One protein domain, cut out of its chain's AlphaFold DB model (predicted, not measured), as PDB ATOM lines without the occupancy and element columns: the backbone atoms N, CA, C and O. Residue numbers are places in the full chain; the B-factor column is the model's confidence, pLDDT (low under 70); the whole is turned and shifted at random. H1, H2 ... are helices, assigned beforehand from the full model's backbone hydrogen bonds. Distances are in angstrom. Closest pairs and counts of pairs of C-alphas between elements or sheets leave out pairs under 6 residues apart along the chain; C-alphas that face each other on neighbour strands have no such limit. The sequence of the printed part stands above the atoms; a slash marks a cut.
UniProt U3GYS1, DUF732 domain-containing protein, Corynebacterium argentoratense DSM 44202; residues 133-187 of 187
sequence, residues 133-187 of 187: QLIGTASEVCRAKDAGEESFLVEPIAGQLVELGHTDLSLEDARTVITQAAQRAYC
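What this domain is: This is residues 133 to 187 of the 187 residues of the protein "DUF732 domain-containing protein" of Corynebacterium argentoratense DSM 44202 (UniProt U3GYS1). The longest helix, H3, packs on H2 near its beginning and crosses H1 near its end, and the three helix centres make a triangle. This all-helix domain has 55 residues printed, with three named helices in the order H1, H2, H3 and no named strand. It is compact but elongated, with a radius of gyration of the C-alphas of 10.6 A and spans of 31 by 18 by 18 A.

Where its parts are: Find C-alpha 171 at (-46.531, -4.471, 38.482); from there H3, residues 171 to 186, runs 22.0 A. H2 is residues 154 to 163, 14.3 A. H1, residues 133 to 147, runs 21.0 A from C-alpha 133 at (-31.821, -12.848, 36.425).

How they stand to each other: H3 touches H2 at a steep tilt of 53 degrees, opposite ways; their closest C-alphas, Ala 158 and Arg 175, are 5.4 A apart. H1, with residues 137 to 142 alone, touches H3, about perpendicular at 74 degrees; their closest C-alphas are Ala 138 and Ala 182, 4.4 A. H1 and H2 are close but not clearly touching, their closest C-alphas being Thr 137 and Val 154, 6.6 A. In H1, H2 and H3 every O i to N i+4 pair is within hydrogen-bond range.

The domain as a whole: The farthest C-alphas, Ala 147 and Gly 165, are 31.9 A apart. The printed part has no cut, both links are short, and no printed residue is under 70 in pLDDT.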
ATOM      1  N   GLN A 133     -31.331 -14.173  36.819       97.25
ATOM      2  CA  GLN A 133     -31.821 -12.848  36.425       97.25
ATOM      3  C   GLN A 133     -32.282 -12.054  37.657       97.25
ATOM      4  O   GLN A 133     -31.938 -10.878  37.805       97.25
ATOM      5  N   LEU A 134     -33.003 -12.693  38.581       98.31
ATOM      6  CA  LEU A 134     -33.459 -12.070  39.824       98.31
ATOM      7  C   LEU A 134     -32.287 -11.712  40.757       98.31
ATOM      8  O   LEU A 134     -32.296 -10.624  41.331       98.31
ATOM      9  N   ILE A 135     -31.268 -12.569  40.870       98.06
ATOM     10  CA  ILE A 135     -30.027 -12.323  41.637       98.06
ATOM     11  C   ILE A 135     -29.228 -11.151  41.042       98.06
ATOM     12  O   ILE A 135     -28.773 -10.255  41.764       98.06
ATOM     13  N   GLY A 136     -29.097 -11.109  39.710       97.44
ATOM     14  CA  GLY A 136     -28.476  -9.990  39.000       97.44
ATOM     15  C   GLY A 136     -29.211  -8.670  39.251       97.44
ATOM     16  O   GLY A 136     -28.578  -7.655  39.535       97.44
ATOM     17  N   THR A 137     -30.549  -8.707  39.246       98.50
ATOM     18  CA  THR A 137     -31.412  -7.561  39.588       98.50
ATOM     19  C   THR A 137     -31.159  -7.078  41.013       98.50
ATOM     20  O   THR A 137     -30.964  -5.885  41.229       98.50
ATOM     21  N   ALA A 138     -31.101  -7.989  41.988       98.31
ATOM     22  CA  ALA A 138     -30.894  -7.631  43.389       98.31
ATOM     23  C   ALA A 138     -29.533  -6.972  43.645       98.31
ATOM     24  O   ALA A 138     -29.429  -5.991  44.383       98.31
ATOM     25  N   SER A 139     -28.498  -7.477  42.975       97.81
ATOM     26  CA  SER A 139     -27.157  -6.890  43.002       97.81
ATOM     27  C   SER A 139     -27.136  -5.484  42.386       97.81
ATOM     28  O   SER A 139     -26.441  -4.597  42.880       97.81
ATOM     29  N   GLU A 140     -27.924  -5.257  41.331       98.25
ATOM     30  CA  GLU A 140     -28.051  -3.957  40.664       98.25
ATOM     31  C   GLU A 140     -28.803  -2.934  41.525       98.25
ATOM     32  O   GLU A 140     -28.279  -1.840  41.727       98.25
ATOM     33  N   VAL A 141     -29.940  -3.314  42.128       98.44
ATOM     34  CA  VAL A 141     -30.681  -2.497  43.116       98.44
ATOM     35  C   VAL A 141     -29.755  -1.968  44.201       98.44
ATOM     36  O   VAL A 141     -29.861  -0.817  44.620       98.44
ATOM     37  N   CYS A 142     -28.825  -2.809  44.639       97.38
ATOM     38  CA  CYS A 142     -27.868  -2.457  45.665       97.38
ATOM     39  C   CYS A 142     -26.881  -1.379  45.227       97.38
ATOM     40  O   CYS A 142     -26.732  -0.347  45.880       97.38
ATOM     41  N   ARG A 143     -26.262  -1.593  44.064       98.06
ATOM     42  CA  ARG A 143     -25.346  -0.638  43.443       98.06
ATOM     43  C   ARG A 143     -26.032   0.703  43.162       98.06
ATOM     44  O   ARG A 143     -25.415   1.741  43.376       98.06
ATOM     45  N   ALA A 144     -27.286   0.681  42.705       98.06
ATOM     46  CA  ALA A 144     -28.085   1.883  42.483       98.06
ATOM     47  C   ALA A 144     -28.333   2.636  43.805       98.06
ATOM     48  O   ALA A 144     -28.011   3.820  43.899       98.06
ATOM     49  N   LYS A 145     -28.766   1.934  44.869       97.12
ATOM     50  CA  LYS A 145     -28.935   2.507  46.221       97.12
ATOM     51  C   LYS A 145     -27.665   3.218  46.701       97.12
ATOM     52  O   LYS A 145     -27.743   4.343  47.190       97.12
ATOM     53  N   ASP A 146     -26.505   2.585  46.536       97.69
ATOM     54  CA  ASP A 146     -25.211   3.134  46.965       97.69
ATOM     55  C   ASP A 146     -24.748   4.330  46.110       97.69
ATOM     56  O   ASP A 146     -24.035   5.206  46.606       97.69
ATOM     57  N   ALA A 147     -25.187   4.410  44.849       97.31
ATOM     58  CA  ALA A 147     -24.999   5.572  43.977       97.31
ATOM     59  C   ALA A 147     -25.997   6.721  44.255       97.31
ATOM     60  O   ALA A 147     -25.796   7.836  43.772       97.31
ATOM     61  N   GLY A 148     -27.053   6.477  45.042       97.38
ATOM     62  CA  GLY A 148     -28.169   7.412  45.227       97.38
ATOM     63  C   GLY A 148     -29.146   7.439  44.044       97.38
ATOM     64  O   GLY A 148     -29.826   8.444  43.836       97.38
ATOM     65  N   GLU A 149     -29.192   6.357  43.268       97.25
ATOM     66  CA  GLU A 149     -30.002   6.174  42.063       97.25
ATOM     67  C   GLU A 149     -31.076   5.088  42.273       97.25
ATOM     68  O   GLU A 149     -30.975   4.241  43.162       97.25
ATOM     69  N   GLU A 150     -32.110   5.093  41.431       94.81
ATOM     70  CA  GLU A 150     -33.106   4.015  41.371       94.81
ATOM     71  C   GLU A 150     -32.660   2.918  40.393       94.81
ATOM     72  O   GLU A 150     -32.041   3.200  39.364       94.81
ATOM     73  N   SER A 151     -33.011   1.661  40.679       96.88
ATOM     74  CA  SER A 151     -32.696   0.539  39.785       96.88
ATOM     75  C   SER A 151     -33.469   0.633  38.473       96.88
ATOM     76  O   SER A 151     -34.701   0.628  38.458       96.88
ATOM     77  N   PHE A 152     -32.749   0.600  37.351       96.88
ATOM     78  CA  PHE A 152     -33.359   0.522  36.021       96.88
ATOM     79  C   PHE A 152     -33.793  -0.904  35.637       96.88
ATOM     80  O   PHE A 152     -34.490  -1.077  34.638       96.88
ATOM     81  N   LEU A 153     -33.392  -1.929  36.402       98.00
ATOM     82  CA  LEU A 153     -33.745  -3.326  36.133       98.00
ATOM     83  C   LEU A 153     -35.063  -3.759  36.786       98.00
ATOM     84  O   LEU A 153     -35.750  -4.617  36.237       98.00
ATOM     85  N   VAL A 154     -35.451  -3.170  37.923       98.44
ATOM     86  CA  VAL A 154     -36.640  -3.613  38.678       98.44
ATOM     87  C   VAL A 154     -37.934  -3.511  37.866       98.44
ATOM     88  O   VAL A 154     -38.720  -4.453  37.864       98.44
ATOM     89  N   GLU A 155     -38.170  -2.403  37.164       98.19
ATOM     90  CA  GLU A 155     -39.410  -2.194  36.404       98.19
ATOM     91  C   GLU A 155     -39.593  -3.145  35.205       98.19
ATOM     92  O   GLU A 155     -40.629  -3.816  35.160       98.19
ATOM     93  N   PRO A 156     -38.637  -3.288  34.261       98.38
ATOM     94  CA  PRO A 156     -38.799  -4.229  33.152       98.38
ATOM     95  C   PRO A 156     -38.898  -5.685  33.624       98.38
ATOM     96  O   PRO A 156     -39.615  -6.476  33.012       98.38
ATOM     97  N   ILE A 157     -38.229  -6.046  34.724       98.56
ATOM     98  CA  ILE A 157     -38.234  -7.417  35.245       98.56
ATOM     99  C   ILE A 157     -39.524  -7.712  36.015       98.56
ATOM    100  O   ILE A 157     -40.098  -8.779  35.826       98.56
ATOM    101  N   ALA A 158     -40.060  -6.758  36.778       98.62
ATOM    102  CA  ALA A 158     -41.406  -6.867  37.337       98.62
ATOM    103  C   ALA A 158     -42.475  -7.017  36.238       98.62
ATOM    104  O   ALA A 158     -43.365  -7.853  36.369       98.62
ATOM    105  N   GLY A 159     -42.349  -6.286  35.123       98.38
ATOM    106  CA  GLY A 159     -43.212  -6.466  33.950       98.38
ATOM    107  C   GLY A 159     -43.113  -7.874  33.357       98.38
ATOM    108  O   GLY A 159     -44.133  -8.526  33.147       98.38
ATOM    109  N   GLN A 160     -41.892  -8.383  33.159       98.31
ATOM    110  CA  GLN A 160     -41.660  -9.753  32.690       98.31
ATOM    111  C   GLN A 160     -42.278 -10.803  33.630       98.31
ATOM    112  O   GLN A 160     -42.874 -11.763  33.148       98.31
ATOM    113  N   LEU A 161     -42.158 -10.634  34.951       98.62
ATOM    114  CA  LEU A 161     -42.710 -11.571  35.935       98.62
ATOM    115  C   LEU A 161     -44.237 -11.678  35.851       98.62
ATOM    116  O   LEU A 161     -44.768 -12.785  35.927       98.62
ATOM    117  N   VAL A 162     -44.926 -10.548  35.679       98.56
ATOM    118  CA  VAL A 162     -46.391 -10.499  35.538       98.56
ATOM    119  C   VAL A 162     -46.824 -11.125  34.209       98.56
ATOM    120  O   VAL A 162     -47.633 -12.050  34.197       98.56
ATOM    121  N   GLU A 163     -46.247 -10.688  33.086       98.31
ATOM    122  CA  GLU A 163     -46.662 -11.140  31.746       98.31
ATOM    123  C   GLU A 163     -46.337 -12.620  31.467       98.31
ATOM    124  O   GLU A 163     -47.039 -13.277  30.697       98.31
ATOM    125  N   LEU A 164     -45.290 -13.168  32.096       98.06
ATOM    126  CA  LEU A 164     -44.925 -14.586  31.983       98.06
ATOM    127  C   LEU A 164     -45.553 -15.477  33.071       98.06
ATOM    128  O   LEU A 164     -45.307 -16.682  33.076       98.06
ATOM    129  N   GLY A 165     -46.368 -14.924  33.977       98.12
ATOM    130  CA  GLY A 165     -47.070 -15.698  35.006       98.12
ATOM    131  C   GLY A 165     -46.176 -16.241  36.127       98.12
ATOM    132  O   GLY A 165     -46.532 -17.227  36.768       98.12
ATOM    133  N   HIS A 166     -45.030 -15.603  36.383       98.50
ATOM    134  CA  HIS A 166     -44.218 -15.863  37.578       98.50
ATOM    135  C   HIS A 166     -44.794 -15.185  38.832       98.50
ATOM    136  O   HIS A 166     -44.326 -15.447  39.937       98.50
ATOM    137  N   THR A 167     -45.784 -14.297  38.702       98.69
ATOM    138  CA  THR A 167     -46.475 -13.694  39.845       98.69
ATOM    139  C   THR A 167     -47.898 -13.260  39.497       98.69
ATOM    140  O   THR A 167     -48.152 -12.798  38.388       98.69
ATOM    141  N   ASP A 168     -48.808 -13.364  40.470       98.56
ATOM    142  CA  ASP A 168     -50.163 -12.784  40.421       98.56
ATOM    143  C   ASP A 168     -50.214 -11.351  41.007       98.56
ATOM    144  O   ASP A 168     -51.285 -10.748  41.117       98.56
ATOM    145  N   LEU A 169     -49.070 -10.805  41.442       98.69
ATOM    146  CA  LEU A 169     -48.959  -9.436  41.954       98.69
ATOM    147  C   LEU A 169     -49.198  -8.396  40.848       98.69
ATOM    148  O   LEU A 169     -48.974  -8.649  39.666       98.69
ATOM    149  N   SER A 170     -49.593  -7.177  41.232       98.62
ATOM    150  CA  SER A 170     -49.544  -6.051  40.293       98.62
ATOM    151  C   SER A 170     -48.090  -5.680  39.970       98.62
ATOM    152  O   SER A 170     -47.187  -5.967  40.757       98.62
ATOM    153  N   LEU A 171     -47.858  -4.986  38.848       98.38
ATOM    154  CA  LEU A 171     -46.531  -4.471  38.482       98.38
ATOM    155  C   LEU A 171     -45.873  -3.702  39.642       98.38
ATOM    156  O   LEU A 171     -44.723  -3.960  39.983       98.38
ATOM    157  N   GLU A 172     -46.611  -2.795  40.282       98.56
ATOM    158  CA  GLU A 172     -46.097  -1.954  41.371       98.56
ATOM    159  C   GLU A 172     -45.811  -2.754  42.651       98.56
ATOM    160  O   GLU A 172     -44.811  -2.503  43.330       98.56
ATOM    161  N   ASP A 173     -46.634  -3.761  42.959       98.75
ATOM    162  CA  ASP A 173     -46.391  -4.668  44.085       98.75
ATOM    163  C   ASP A 173     -45.164  -5.553  43.821       98.75
ATOM    164  O   ASP A 173     -44.308  -5.689  44.694       98.75
ATOM    165  N   ALA A 174     -45.020  -6.091  42.604       98.69
ATOM    166  CA  ALA A 174     -43.862  -6.883  42.196       98.69
ATOM    167  C   ALA A 174     -42.564  -6.057  42.256       98.69
ATOM    168  O   ALA A 174     -41.592  -6.498  42.870       98.69
ATOM    169  N   ARG A 175     -42.560  -4.822  41.726       98.69
ATOM    170  CA  ARG A 175     -41.436  -3.872  41.869       98.69
ATOM    171  C   ARG A 175     -41.078  -3.651  43.338       98.69
ATOM    172  O   ARG A 175     -39.911  -3.743  43.715       98.69
ATOM    173  N   THR A 176     -42.085  -3.402  44.176       98.69
ATOM    174  CA  THR A 176     -41.912  -3.172  45.616       98.69
ATOM    175  C   THR A 176     -41.305  -4.390  46.315       98.69
ATOM    176  O   THR A 176     -40.368  -4.244  47.103       98.69
ATOM    177  N   VAL A 177     -41.799  -5.596  46.016       98.69
ATOM    178  CA  VAL A 177     -41.286  -6.858  46.564       98.69
ATOM    179  C   VAL A 177     -39.826  -7.073  46.172       98.69
ATOM    180  O   VAL A 177     -39.006  -7.292  47.064       98.69
ATOM    181  N   ILE A 178     -39.488  -6.945  44.882       98.56
ATOM    182  CA  ILE A 178     -38.124  -7.131  44.360       98.56
ATOM    183  C   ILE A 178     -37.161  -6.148  45.025       98.56
ATOM    184  O   ILE A 178     -36.175  -6.578  45.624       98.56
ATOM    185  N   THR A 179     -37.461  -4.844  44.996       98.56
ATOM    186  CA  THR A 179     -36.598  -3.811  45.591       98.56
ATOM    187  C   THR A 179     -36.380  -4.051  47.082       98.56
ATOM    188  O   THR A 179     -35.246  -3.996  47.556       98.56
ATOM    189  N   GLN A 180     -37.436  -4.356  47.841       98.50
ATOM    190  CA  GLN A 180     -37.302  -4.571  49.280       98.50
ATOM    191  C   GLN A 180     -36.568  -5.873  49.633       98.50
ATOM    192  O   GLN A 180     -35.821  -5.896  50.611       98.50
ATOM    193  N   ALA A 181     -36.782  -6.956  48.880       98.50
ATOM    194  CA  ALA A 181     -36.075  -8.223  49.079       98.50
ATOM    195  C   ALA A 181     -34.587  -8.075  48.735       98.50
ATOM    196  O   ALA A 181     -33.724  -8.479  49.516       98.50
ATOM    197  N   ALA A 182     -34.280  -7.395  47.628       98.19
ATOM    198  CA  ALA A 182     -32.919  -7.063  47.230       98.19
ATOM    199  C   ALA A 182     -32.204  -6.223  48.299       98.19
ATOM    200  O   ALA A 182     -31.117  -6.586  48.740       98.19
ATOM    201  N   GLN A 183     -32.840  -5.152  48.787       97.50
ATOM    202  CA  GLN A 183     -32.274  -4.310  49.846       97.50
ATOM    203  C   GLN A 183     -32.033  -5.080  51.152       97.50
ATOM    204  O   GLN A 183     -30.997  -4.879  51.780       97.50
ATOM    205  N   ARG A 184     -32.943  -5.984  51.553       97.50
ATOM    206  CA  ARG A 184     -32.754  -6.842  52.739       97.50
ATOM    207  C   ARG A 184     -31.559  -7.780  52.604       97.50
ATOM    208  O   ARG A 184     -30.841  -7.975  53.580       97.50
ATOM    209  N   ALA A 185     -31.389  -8.395  51.437       97.25
ATOM    210  CA  ALA A 185     -30.395  -9.442  51.248       97.25
ATOM    211  C   ALA A 185     -29.017  -8.915  50.810       97.25
ATOM    212  O   ALA A 185     -28.023  -9.578  51.090       97.25
ATOM    213  N   TYR A 186     -28.912  -7.757  50.143       95.88
ATOM    214  CA  TYR A 186     -27.666  -7.346  49.474       95.88
ATOM    215  C   TYR A 186     -26.958  -6.113  50.076       95.88
ATOM    216  O   TYR A 186     -25.779  -5.969  49.753       95.88
ATOM    217  N   CYS A 187     -27.611  -5.260  50.895       95.12
ATOM    218  CA  CYS A 187     -27.275  -3.817  50.955       95.12
ATOM    219  C   CYS A 187     -27.051  -3.149  52.330       95.12
ATOM    220  O   CYS A 187     -27.939  -2.357  52.743       95.12
TER     221      CYS A 187